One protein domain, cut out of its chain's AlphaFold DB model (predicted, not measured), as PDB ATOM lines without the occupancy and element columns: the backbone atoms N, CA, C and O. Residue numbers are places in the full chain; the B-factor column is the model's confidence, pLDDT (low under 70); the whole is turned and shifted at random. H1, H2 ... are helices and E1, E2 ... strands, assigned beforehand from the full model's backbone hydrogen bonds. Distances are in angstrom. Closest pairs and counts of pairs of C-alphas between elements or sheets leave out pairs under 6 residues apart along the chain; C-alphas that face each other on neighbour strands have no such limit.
ATOM      1  N   SER A  16     -24.055  21.666  16.578       80.62
ATOM      2  CA  SER A  16     -25.429  21.930  16.132       80.62
ATOM      3  C   SER A  16     -25.611  23.394  15.750       80.62
ATOM      4  O   SER A  16     -26.034  23.675  14.639       80.62
ATOM      5  N   GLU A  17     -25.186  24.315  16.615       83.62
ATOM      6  CA  GLU A  17     -25.306  25.757  16.368       83.62
ATOM      7  C   GLU A  17     -24.495  26.196  15.142       83.62
ATOM      8  O   GLU A  17     -24.947  27.015  14.350       83.62
ATOM      9  N   ARG A  18     -23.303  25.620  14.931       82.19
ATOM     10  CA  ARG A  18     -22.515  25.873  13.712       82.19
ATOM     11  C   ARG A  18     -23.261  25.434  12.459       82.19
ATOM     12  O   ARG A  18     -23.160  26.101  11.439       82.19
ATOM     13  N   GLN A  19     -23.985  24.322  12.530       85.00
ATOM     14  CA  GLN A  19     -24.808  23.846  11.427       85.00
ATOM     15  C   GLN A  19     -25.962  24.808  11.123       85.00
ATOM     16  O   GLN A  19     -26.213  25.102   9.957       85.00
ATOM     17  N   ASP A  20     -26.620  25.344  12.151       85.88
ATOM     18  CA  ASP A  20     -27.652  26.370  11.972       85.88
ATOM     19  C   ASP A  20     -27.079  27.662  11.370       85.88
ATOM     20  O   ASP A  20     -27.698  28.266  10.496       85.88
ATOM     21  N   GLU A  21     -25.874  28.074  11.766       86.50
ATOM     22  CA  GLU A  21     -25.196  29.220  11.144       86.50
ATOM     23  C   GLU A  21     -24.839  28.953   9.673       86.50
ATOM     24  O   GLU A  21     -24.976  29.843   8.832       86.50
ATOM     25  N   LEU A  22     -24.440  27.724   9.327       84.06
ATOM     26  CA  LEU A  22     -24.167  27.329   7.940       84.06
ATOM     27  C   LEU A  22     -25.414  27.448   7.051       84.06
ATOM     28  O   LEU A  22     -25.294  27.879   5.904       84.06
ATOM     29  N   LEU A  23     -26.604  27.137   7.575       84.62
ATOM     30  CA  LEU A  23     -27.868  27.359   6.861       84.62
ATOM     31  C   LEU A  23     -28.115  28.844   6.590       84.62
ATOM     32  O   LEU A  23     -28.515  29.196   5.487       84.62
ATOM     33  N   LYS A  24     -27.844  29.719   7.566       83.94
ATOM     34  CA  LYS A  24     -28.009  31.177   7.404       83.94
ATOM     35  C   LYS A  24     -27.048  31.761   6.371       83.94
ATOM     36  O   LYS A  24     -27.364  32.768   5.745       83.94
ATOM     37  N   MET A  25     -25.877  31.148   6.209       81.19
ATOM     38  CA  MET A  25     -24.906  31.528   5.183       81.19
ATOM     39  C   MET A  25     -25.249  30.981   3.798       81.19
ATOM     40  O   MET A  25     -24.676  31.444   2.812       81.19
ATOM     41  N   CYS A  26     -26.153  30.003   3.701       77.38
ATOM     42  CA  CYS A  26     -26.568  29.460   2.421       77.38
ATOM     43  C   CYS A  26     -27.579  30.417   1.764       77.38
ATOM     44  O   CYS A  26     -28.661  30.629   2.305       77.38
ATOM     45  N   PRO A  27     -27.268  30.999   0.592       76.19
ATOM     46  CA  PRO A  27     -28.216  31.850  -0.133       76.19
ATOM     47  C   PRO A  27     -29.324  31.045  -0.836       76.19
ATOM     48  O   PRO A  27     -30.233  31.631  -1.417       76.19
ATOM     49  N   LEU A  28     -29.224  29.713  -0.825       79.62
ATOM     50  CA  LEU A  28     -30.198  28.782  -1.384       79.62
ATOM     51  C   LEU A  28     -31.034  28.159  -0.263       79.62
ATOM     52  O   LEU A  28     -30.563  28.093   0.875       79.62
ATOM     53  N   PRO A  29     -32.252  27.668  -0.565       83.88
ATOM     54  CA  PRO A  29     -33.016  26.915   0.412       83.88
ATOM     55  C   PRO A  29     -32.201  25.693   0.832       83.88
ATOM     56  O   PRO A  29     -31.837  24.859   0.008       83.88
ATOM     57  N   ALA A  30     -31.895  25.608   2.119       86.88
ATOM     58  CA  ALA A  30     -31.126  24.522   2.690       86.88
ATOM     59  C   ALA A  30     -31.844  23.989   3.928       86.88
ATOM     60  O   ALA A  30     -32.468  24.745   4.676       86.88
ATOM     61  N   THR A  31     -31.763  22.682   4.150       88.38
ATOM     62  CA  THR A  31     -32.392  22.015   5.294       88.38
ATOM     63  C   THR A  31     -31.403  21.090   5.981       88.38
ATOM     64  O   THR A  31     -30.522  20.518   5.343       88.38
ATOM     65  N   VAL A  32     -31.520  20.939   7.299       87.62
ATOM     66  CA  VAL A  32     -30.711  19.963   8.037       87.62
ATOM     67  C   VAL A  32     -31.354  18.592   7.906       87.62
ATOM     68  O   VAL A  32     -32.448  18.376   8.423       87.62
ATOM     69  N   ILE A  33     -30.648  17.655   7.279       87.50
ATOM     70  CA  ILE A  33     -31.082  16.256   7.160       87.50
ATOM     71  C   ILE A  33     -30.456  15.354   8.228       87.50
ATOM     72  O   ILE A  33     -30.964  14.272   8.511       87.50
ATOM     73  N   ARG A  34     -29.345  15.786   8.834       84.56
ATOM     74  CA  ARG A  34     -28.644  15.043   9.885       84.56
ATOM     75  C   ARG A  34     -28.086  16.025  10.895       84.56
ATOM     76  O   ARG A  34     -27.444  16.991  10.509       84.56
ATOM     77  N   ARG A  35     -28.317  15.787  12.183       82.12
ATOM     78  CA  ARG A  35     -27.748  16.592  13.271       82.12
ATOM     79  C   ARG A  35     -26.497  15.911  13.833       82.12
ATOM     80  O   ARG A  35     -26.437  14.678  13.844       82.12
ATOM     81  N   PRO A  36     -25.508  16.683  14.310       77.12
ATOM     82  CA  PRO A  36     -24.402  16.120  15.071       77.12
ATOM     83  C   PRO A  36     -24.921  15.460  16.341       77.12
ATOM     84  O   PRO A  36     -25.847  15.960  16.978       77.12
ATOM     85  N   ASN A  37     -24.298  14.351  16.724       76.62
ATOM     86  CA  ASN A  37     -24.644  13.697  17.973       76.62
ATOM     87  C   ASN A  37     -24.108  14.528  19.154       76.62
ATOM     88  O   ASN A  37     -22.940  14.934  19.163       76.62
ATOM     89  N   THR A  38     -24.959  14.783  20.141       73.00
ATOM     90  CA  THR A  38     -24.621  15.515  21.367       73.00
ATOM     91  C   THR A  38     -24.810  14.607  22.573       73.00
ATOM     92  O   THR A  38     -25.564  13.639  22.528       73.00
ATOM     93  N   ASN A  39     -24.145  14.928  23.680       76.50
ATOM     94  CA  ASN A  39     -24.465  14.323  24.967       76.50
ATOM     95  C   ASN A  39     -25.957  14.539  25.289       76.50
ATOM     96  O   ASN A  39     -26.557  15.490  24.779       76.50
ATOM     97  N   PRO A  40     -26.561  13.724  26.170       76.25
ATOM     98  CA  PRO A  40     -27.954  13.905  26.593       76.25
ATOM     99  C   PRO A  40     -28.229  15.282  27.223       76.25
ATOM    100  O   PRO A  40     -29.350  15.772  27.164       76.25
ATOM    101  N   PHE A  53     -18.854  11.719  14.853       58.84
ATOM    102  CA  PHE A  53     -18.890  12.890  15.717       58.84
ATOM    103  C   PHE A  53     -18.223  14.122  15.087       58.84
ATOM    104  O   PHE A  53     -18.516  15.225  15.525       58.84
ATOM    105  N   GLU A  54     -17.362  14.009  14.070       63.25
ATOM    106  CA  GLU A  54     -16.719  15.177  13.420       63.25
ATOM    107  C   GLU A  54     -17.653  16.090  12.617       63.25
ATOM    108  O   GLU A  54     -17.233  17.103  12.068       63.25
ATOM    109  N   PHE A  55     -18.930  15.761  12.606       62.16
ATOM    110  CA  PHE A  55     -19.981  16.455  11.905       62.16
ATOM    111  C   PHE A  55     -20.498  17.694  12.681       62.16
ATOM    112  O   PHE A  55     -20.617  17.618  13.902       62.16
ATOM    113  N   PRO A  56     -20.870  18.816  12.034       66.69
ATOM    114  CA  PRO A  56     -20.478  19.182  10.681       66.69
ATOM    115  C   PRO A  56     -18.966  19.440  10.607       66.69
ATOM    116  O   PRO A  56     -18.374  20.025  11.523       66.69
ATOM    117  N   ASP A  57     -18.363  19.023   9.494       70.38
ATOM    118  CA  ASP A  57     -16.941  19.225   9.234       70.38
ATOM    119  C   ASP A  57     -16.576  20.725   9.185       70.38
ATOM    120  O   ASP A  57     -17.392  21.590   8.850       70.38
ATOM    121  N   ARG A  58     -15.323  21.078   9.495       69.94
ATOM    122  CA  ARG A  58     -14.871  22.481   9.399       69.94
ATOM    123  C   ARG A  58     -14.904  23.000   7.967       69.94
ATOM    124  O   ARG A  58     -15.048  24.204   7.762       69.94
ATOM    125  N   ASN A  59     -14.802  22.108   6.993       81.00
ATOM    126  CA  ASN A  59     -14.816  22.467   5.588       81.00
ATOM    127  C   ASN A  59     -16.230  22.764   5.073       81.00
ATOM    128  O   ASN A  59     -16.358  23.238   3.948       81.00
ATOM    129  N   CYS A  60     -17.277  22.567   5.879       83.62
ATOM    130  CA  CYS A  60     -18.661  22.792   5.473       83.62
ATOM    131  C   CYS A  60     -18.945  24.203   4.963       83.62
ATOM    132  O   CYS A  60     -19.632  24.360   3.958       83.62
ATOM    133  N   GLU A  61     -18.363  25.228   5.586       84.69
ATOM    134  CA  GLU A  61     -18.495  26.603   5.094       84.69
ATOM    135  C   GLU A  61     -17.888  26.749   3.692       84.69
ATOM    136  O   GLU A  61     -18.486  27.341   2.795       84.69
ATOM    137  N   THR A  62     -16.708  26.160   3.479       86.12
ATOM    138  CA  THR A  62     -16.032  26.191   2.177       86.12
ATOM    139  C   THR A  62     -16.828  25.412   1.137       86.12
ATOM    140  O   THR A  62     -17.029  25.918   0.039       86.12
ATOM    141  N   LEU A  63     -17.340  24.227   1.481       86.38
ATOM    142  CA  LEU A  63     -18.145  23.399   0.585       86.38
ATOM    143  C   LEU A  63     -19.433  24.110   0.152       86.38
ATOM    144  O   LEU A  63     -19.732  24.133  -1.037       86.38
ATOM    145  N   ILE A  64     -20.152  24.761   1.074       84.62
ATOM    146  CA  ILE A  64     -21.365  25.532   0.745       84.62
ATOM    147  C   ILE A  64     -21.031  26.714  -0.176       84.62
ATOM    148  O   ILE A  64     -21.745  26.971  -1.147       84.62
ATOM    149  N   ARG A  65     -19.920  27.416   0.076       85.88
ATOM    150  CA  ARG A  65     -19.462  28.510  -0.795       85.88
ATOM    151  C   ARG A  65     -19.073  28.014  -2.187       85.88
ATOM    152  O   ARG A  65     -19.395  28.677  -3.173       85.88
ATOM    153  N   MET A  66     -18.401  26.866  -2.276       86.25
ATOM    154  CA  MET A  66     -18.026  26.241  -3.548       86.25
ATOM    155  C   MET A  66     -19.254  25.753  -4.321       86.25
ATOM    156  O   MET A  66     -19.351  26.016  -5.517       86.25
ATOM    157  N   LEU A  67     -20.222  25.140  -3.634       85.12
ATOM    158  CA  LEU A  67     -21.509  24.739  -4.200       85.12
ATOM    159  C   LEU A  67     -22.234  25.935  -4.822       85.12
ATOM    160  O   LEU A  67     -22.620  25.903  -5.989       85.12
ATOM    161  N   TYR A  68     -22.354  27.029  -4.066       80.88
ATOM    162  CA  TYR A  68     -22.973  28.252  -4.565       80.88
ATOM    163  C   TYR A  68     -22.215  28.842  -5.761       80.88
ATOM    164  O   TYR A  68     -22.829  29.268  -6.738       80.88
ATOM    165  N   GLN A  69     -20.880  28.845  -5.723       82.44
ATOM    166  CA  GLN A  69     -20.068  29.337  -6.834       82.44
ATOM    167  C   GLN A  69     -20.228  28.478  -8.100       82.44
ATOM    168  O   GLN A  69     -20.284  29.035  -9.201       82.44
ATOM    169  N   ALA A  70     -20.327  27.152  -7.953       82.12
ATOM    170  CA  ALA A  70     -20.575  26.224  -9.055       82.12
ATOM    171  C   ALA A  70     -21.944  26.485  -9.707       82.12
ATOM    172  O   ALA A  70     -22.027  26.597 -10.933       82.12
ATOM    173  N   MET A  71     -22.982  26.703  -8.891       77.31
ATOM    174  CA  MET A  71     -24.330  27.045  -9.361       77.31
ATOM    175  C   MET A  71     -24.392  28.427 -10.024       77.31
ATOM    176  O   MET A  71     -24.905  28.566 -11.129       77.31
ATOM    177  N   SER A  72     -23.812  29.455  -9.397       74.44
ATOM    178  CA  SER A  72     -23.839  30.835  -9.907       74.44
ATOM    179  C   SER A  72     -23.162  30.976 -11.273       74.44
ATOM    180  O   SER A  72     -23.587  31.784 -12.099       74.44
ATOM    181  N   ARG A  73     -22.123  30.178 -11.545       67.00
ATOM    182  CA  ARG A  73     -21.423  30.207 -12.835       67.00
ATOM    183  C   ARG A  73     -22.137  29.438 -13.947       67.00
ATOM    184  O   ARG A  73     -21.632  29.474 -15.066       67.00
ATOM    185  N   ASN A  74     -23.280  28.797 -13.674       63.38
ATOM    186  CA  ASN A  74     -24.121  28.086 -14.647       63.38
ATOM    187  C   ASN A  74     -23.348  27.079 -15.525       63.38
ATOM    188  O   ASN A  74     -23.746  26.792 -16.654       63.38
ATOM    189  N   LYS A  75     -22.187  26.613 -15.051       59.94
ATOM    190  CA  LYS A  75     -21.180  25.961 -15.899       59.94
ATOM    191  C   LYS A  75     -20.838  24.544 -15.499       59.94
ATOM    192  O   LYS A  75     -20.187  23.882 -16.296       59.94
ATOM    193  N   ASP A  76     -21.270  24.071 -14.334       73.44
ATOM    194  CA  ASP A  76     -20.882  22.734 -13.906       73.44
ATOM    195  C   ASP A  76     -21.877  22.136 -12.900       73.44
ATOM    196  O   ASP A  76     -21.714  22.220 -11.683       73.44
ATOM    197  N   LEU A  77     -22.972  21.581 -13.436       75.19
ATOM    198  CA  LEU A  77     -23.968  20.838 -12.652       75.19
ATOM    199  C   LEU A  77     -23.371  19.570 -12.027       75.19
ATOM    200  O   LEU A  77     -23.865  19.109 -11.002       75.19
ATOM    201  N   ASP A  78     -22.326  19.008 -12.633       80.88
ATOM    202  CA  ASP A  78     -21.618  17.837 -12.116       80.88
ATOM    203  C   ASP A  78     -20.826  18.207 -10.853       80.88
ATOM    204  O   ASP A  78     -21.017  17.624  -9.786       80.88
ATOM    205  N   LEU A  79     -20.060  19.298 -10.919       82.69
ATOM    206  CA  LEU A  79     -19.348  19.855  -9.774       82.69
ATOM    207  C   LEU A  79     -20.300  20.322  -8.664       82.69
ATOM    208  O   LEU A  79     -20.013  20.124  -7.483       82.69
ATOM    209  N   ALA A  80     -21.436  20.929  -9.018       82.38
ATOM    210  CA  ALA A  80     -22.452  21.308  -8.041       82.38
ATOM    211  C   ALA A  80     -23.039  20.077  -7.331       82.38
ATOM    212  O   ALA A  80     -23.146  20.080  -6.109       82.38
ATOM    213  N   GLN A  81     -23.341  18.996  -8.054       83.69
ATOM    214  CA  GLN A  81     -23.780  17.739  -7.438       83.69
ATOM    215  C   GLN A  81     -22.696  17.130  -6.542       83.69
ATOM    216  O   GLN A  81     -23.000  16.708  -5.429       83.69
ATOM    217  N   CYS A  82     -21.429  17.161  -6.966       86.75
ATOM    218  CA  CYS A  82     -20.305  16.690  -6.158       86.75
ATOM    219  C   CYS A  82     -20.197  17.464  -4.832       86.75
ATOM    220  O   CYS A  82     -20.102  16.867  -3.755       86.75
ATOM    221  N   TYR A  83     -20.295  18.798  -4.876       86.69
ATOM    222  CA  TYR A  83     -20.309  19.604  -3.657       86.69
ATOM    223  C   TYR A  83     -21.578  19.393  -2.830       86.69
ATOM    224  O   TYR A  83     -21.482  19.355  -1.607       86.69
ATOM    225  N   GLN A  84     -22.747  19.220  -3.450       87.00
ATOM    226  CA  GLN A  84     -23.981  18.915  -2.729       87.00
ATOM    227  C   GLN A  84     -23.850  17.593  -1.972       87.00
ATOM    228  O   GLN A  84     -24.210  17.541  -0.801       87.00
ATOM    229  N   GLU A  85     -23.300  16.548  -2.590       87.62
ATOM    230  CA  GLU A  85     -23.068  15.263  -1.930       87.62
ATOM    231  C   GLU A  85     -22.072  15.399  -0.770       87.62
ATOM    232  O   GLU A  85     -22.310  14.876   0.322       87.62
ATOM    233  N   ALA A  86     -20.999  16.174  -0.952       86.94
ATOM    234  CA  ALA A  86     -20.040  16.458   0.113       86.94
ATOM    235  C   ALA A  86     -20.672  17.241   1.279       86.94
ATOM    236  O   ALA A  86     -20.436  16.909   2.441       86.94
ATOM    237  N   VAL A  87     -21.509  18.247   0.999       86.81
ATOM    238  CA  VAL A  87     -22.258  18.990   2.027       86.81
ATOM    239  C   VAL A  87     -23.275  18.072   2.703       86.81
ATOM    240  O   VAL A  87     -23.390  18.066   3.927       86.81
ATOM    241  N   ARG A  88     -23.964  17.222   1.947       87.25
ATOM    242  CA  ARG A  88     -24.942  16.270   2.475       87.25
ATOM    243  C   ARG A  88     -24.298  15.247   3.409       87.25
ATOM    244  O   ARG A  88     -24.829  14.981   4.482       87.25
ATOM    245  N   ASN A  89     -23.144  14.700   3.049       82.94
ATOM    246  CA  ASN A  89     -22.483  13.669   3.849       82.94
ATOM    247  C   ASN A  89     -21.631  14.256   4.985       82.94
ATOM    248  O   ASN A  89     -21.674  13.752   6.106       82.94
ATOM    249  N   GLY A  90     -20.890  15.336   4.726       80.31
ATOM    250  CA  GLY A  90     -19.973  15.954   5.693       80.31
ATOM    251  C   GLY A  90     -20.618  17.000   6.604       80.31
ATOM    252  O   GLY A  90     -20.144  17.233   7.717       80.31
ATOM    253  N   CYS A  91     -21.705  17.622   6.149       84.25
ATOM    254  CA  CYS A  91     -22.393  18.709   6.851       84.25
ATOM    255  C   CYS A  91     -23.848  18.392   7.157       84.25
ATOM    256  O   CYS A  91     -24.428  19.117   7.958       84.25
ATOM    257  N   GLY A  92     -24.438  17.370   6.512       86.62
ATOM    258  CA  GLY A  92     -25.844  16.933   6.621       86.62
ATOM    259  C   GLY A  92     -26.817  18.079   6.576       86.62
ATOM    260  O   GLY A  92     -27.826  18.119   7.281       86.62
ATOM    261  N   ILE A  93     -26.464  18.980   5.677       87.75
ATOM    262  CA  ILE A  93     -27.311  19.994   5.119       87.75
ATOM    263  C   ILE A  93     -27.599  19.527   3.695       87.75
ATOM    264  O   ILE A  93     -26.687  19.149   2.961       87.75
ATOM    265  N   GLU A  94     -28.862  19.523   3.312       89.00
ATOM    266  CA  GLU A  94     -29.279  19.333   1.933       89.00
ATOM    267  C   GLU A  94     -29.666  20.692   1.368       89.00
ATOM    268  O   GLU A  94     -30.509  21.389   1.934       89.00
ATOM    269  N   VAL A  95     -28.996  21.086   0.286       85.31
ATOM    270  CA  VAL A  95     -29.227  22.356  -0.403       85.31
ATOM    271  C   VAL A  95     -30.069  22.082  -1.638       85.31
ATOM    272  O   VAL A  95     -29.703  21.242  -2.460       85.31
ATOM    273  N   ASP A  96     -31.178  22.798  -1.775       83.19
ATOM    274  CA  ASP A  96     -32.037  22.708  -2.944       83.19
ATOM    275  C   ASP A  96     -31.411  23.471  -4.117       83.19
ATOM    276  O   ASP A  96     -31.373  24.705  -4.164       83.19
ATOM    277  N   LEU A  97     -30.882  22.709  -5.073       74.31
ATOM    278  CA  LEU A  97     -30.289  23.247  -6.297       74.31
ATOM    279  C   LEU A  97     -31.342  23.622  -7.347       74.31
ATOM    280  O   LEU A  97     -31.041  24.364  -8.281       74.31
ATOM    281  N   SER A  98     -32.584  23.150  -7.204       70.94
ATOM    282  CA  SER A  98     -33.653  23.449  -8.162       70.94
ATOM    283  C   SER A  98     -34.085  24.915  -8.086       70.94
ATOM    284  O   SER A  98     -34.336  25.537  -9.116       70.94
TER     285      SER A  98
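Overview. This is residues 16 to 40 and 53 to 98 of the 105 residues of an uncharacterized protein of Rosa chinensis (UniProt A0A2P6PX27). A helical hairpin, H2 and H3, forms the main body, with H1 set toward one end beside the first part of H2. A short two-stranded ribbon packs on H1 and H3, E1 nearer H1 and E2 nearer H3, while residues 38 to 40 stick out at one end and add to the length. The printed part has 71 residues with three named helices and two named strands, in the order H1, E1, H2, H3, E2; the sheet E1 - E2 is antiparallel. The class is mostly helix, and the whole is compact, with a radius of gyration of the C-alphas of 11.8 A and spans of 44 by 19 by 18 A.

Arrangement. H1, residues 16 to 25, and E1, residues 30 to 32, come closest at the C-alphas of Leu 23 and Ala 30, 6.0 A apart. H2, residues 60 to 72, only just touches H1, with 3 pairs of C-alphas within 8 A, through its residues 60 to 64 alone; the closest C-alphas are those of Leu 22 and Glu 61, 6.4 A. These two helices run the same way at a shallow tilt of 22 degrees. H3, residues 77 to 91, touches H2 in a hairpin, opposite ways at a shallow tilt of 20 degrees, closest at the C-alphas of Leu 67 and Ala 80, 5.2 A. E2, residues 93 to 95, is antiparallel to E1 at 158 degrees, with N 31 and O 94 at 2.9 A, within hydrogen-bond range. The closest C-alphas of H3 and E2 are those of Arg 88 and Glu 94, 5.3 A. In H1, H2 and H3 every O i to N i+4 pair is within hydrogen-bond range.

Along the chain. H1 starts at C-alpha 16 (-25.429, 21.930, 16.132) and is 14.6 A long. E1 measures 7.0 A, H2 18.1 A, H3 19.7 A and E2 6.3 A, ending at C-alpha 95 (-29.227, 22.356, -0.403).

Size, cuts and confidence. The C-alphas of Pro 40 and Lys 75 are farthest apart, 44.7 A. Residues 41 to 52 are cut out, with 14.2 A between C-alphas 40 and 53. The links printed whole are tight. Model pLDDT is under 70 at residues 53 to 56, 58 and 73 to 75.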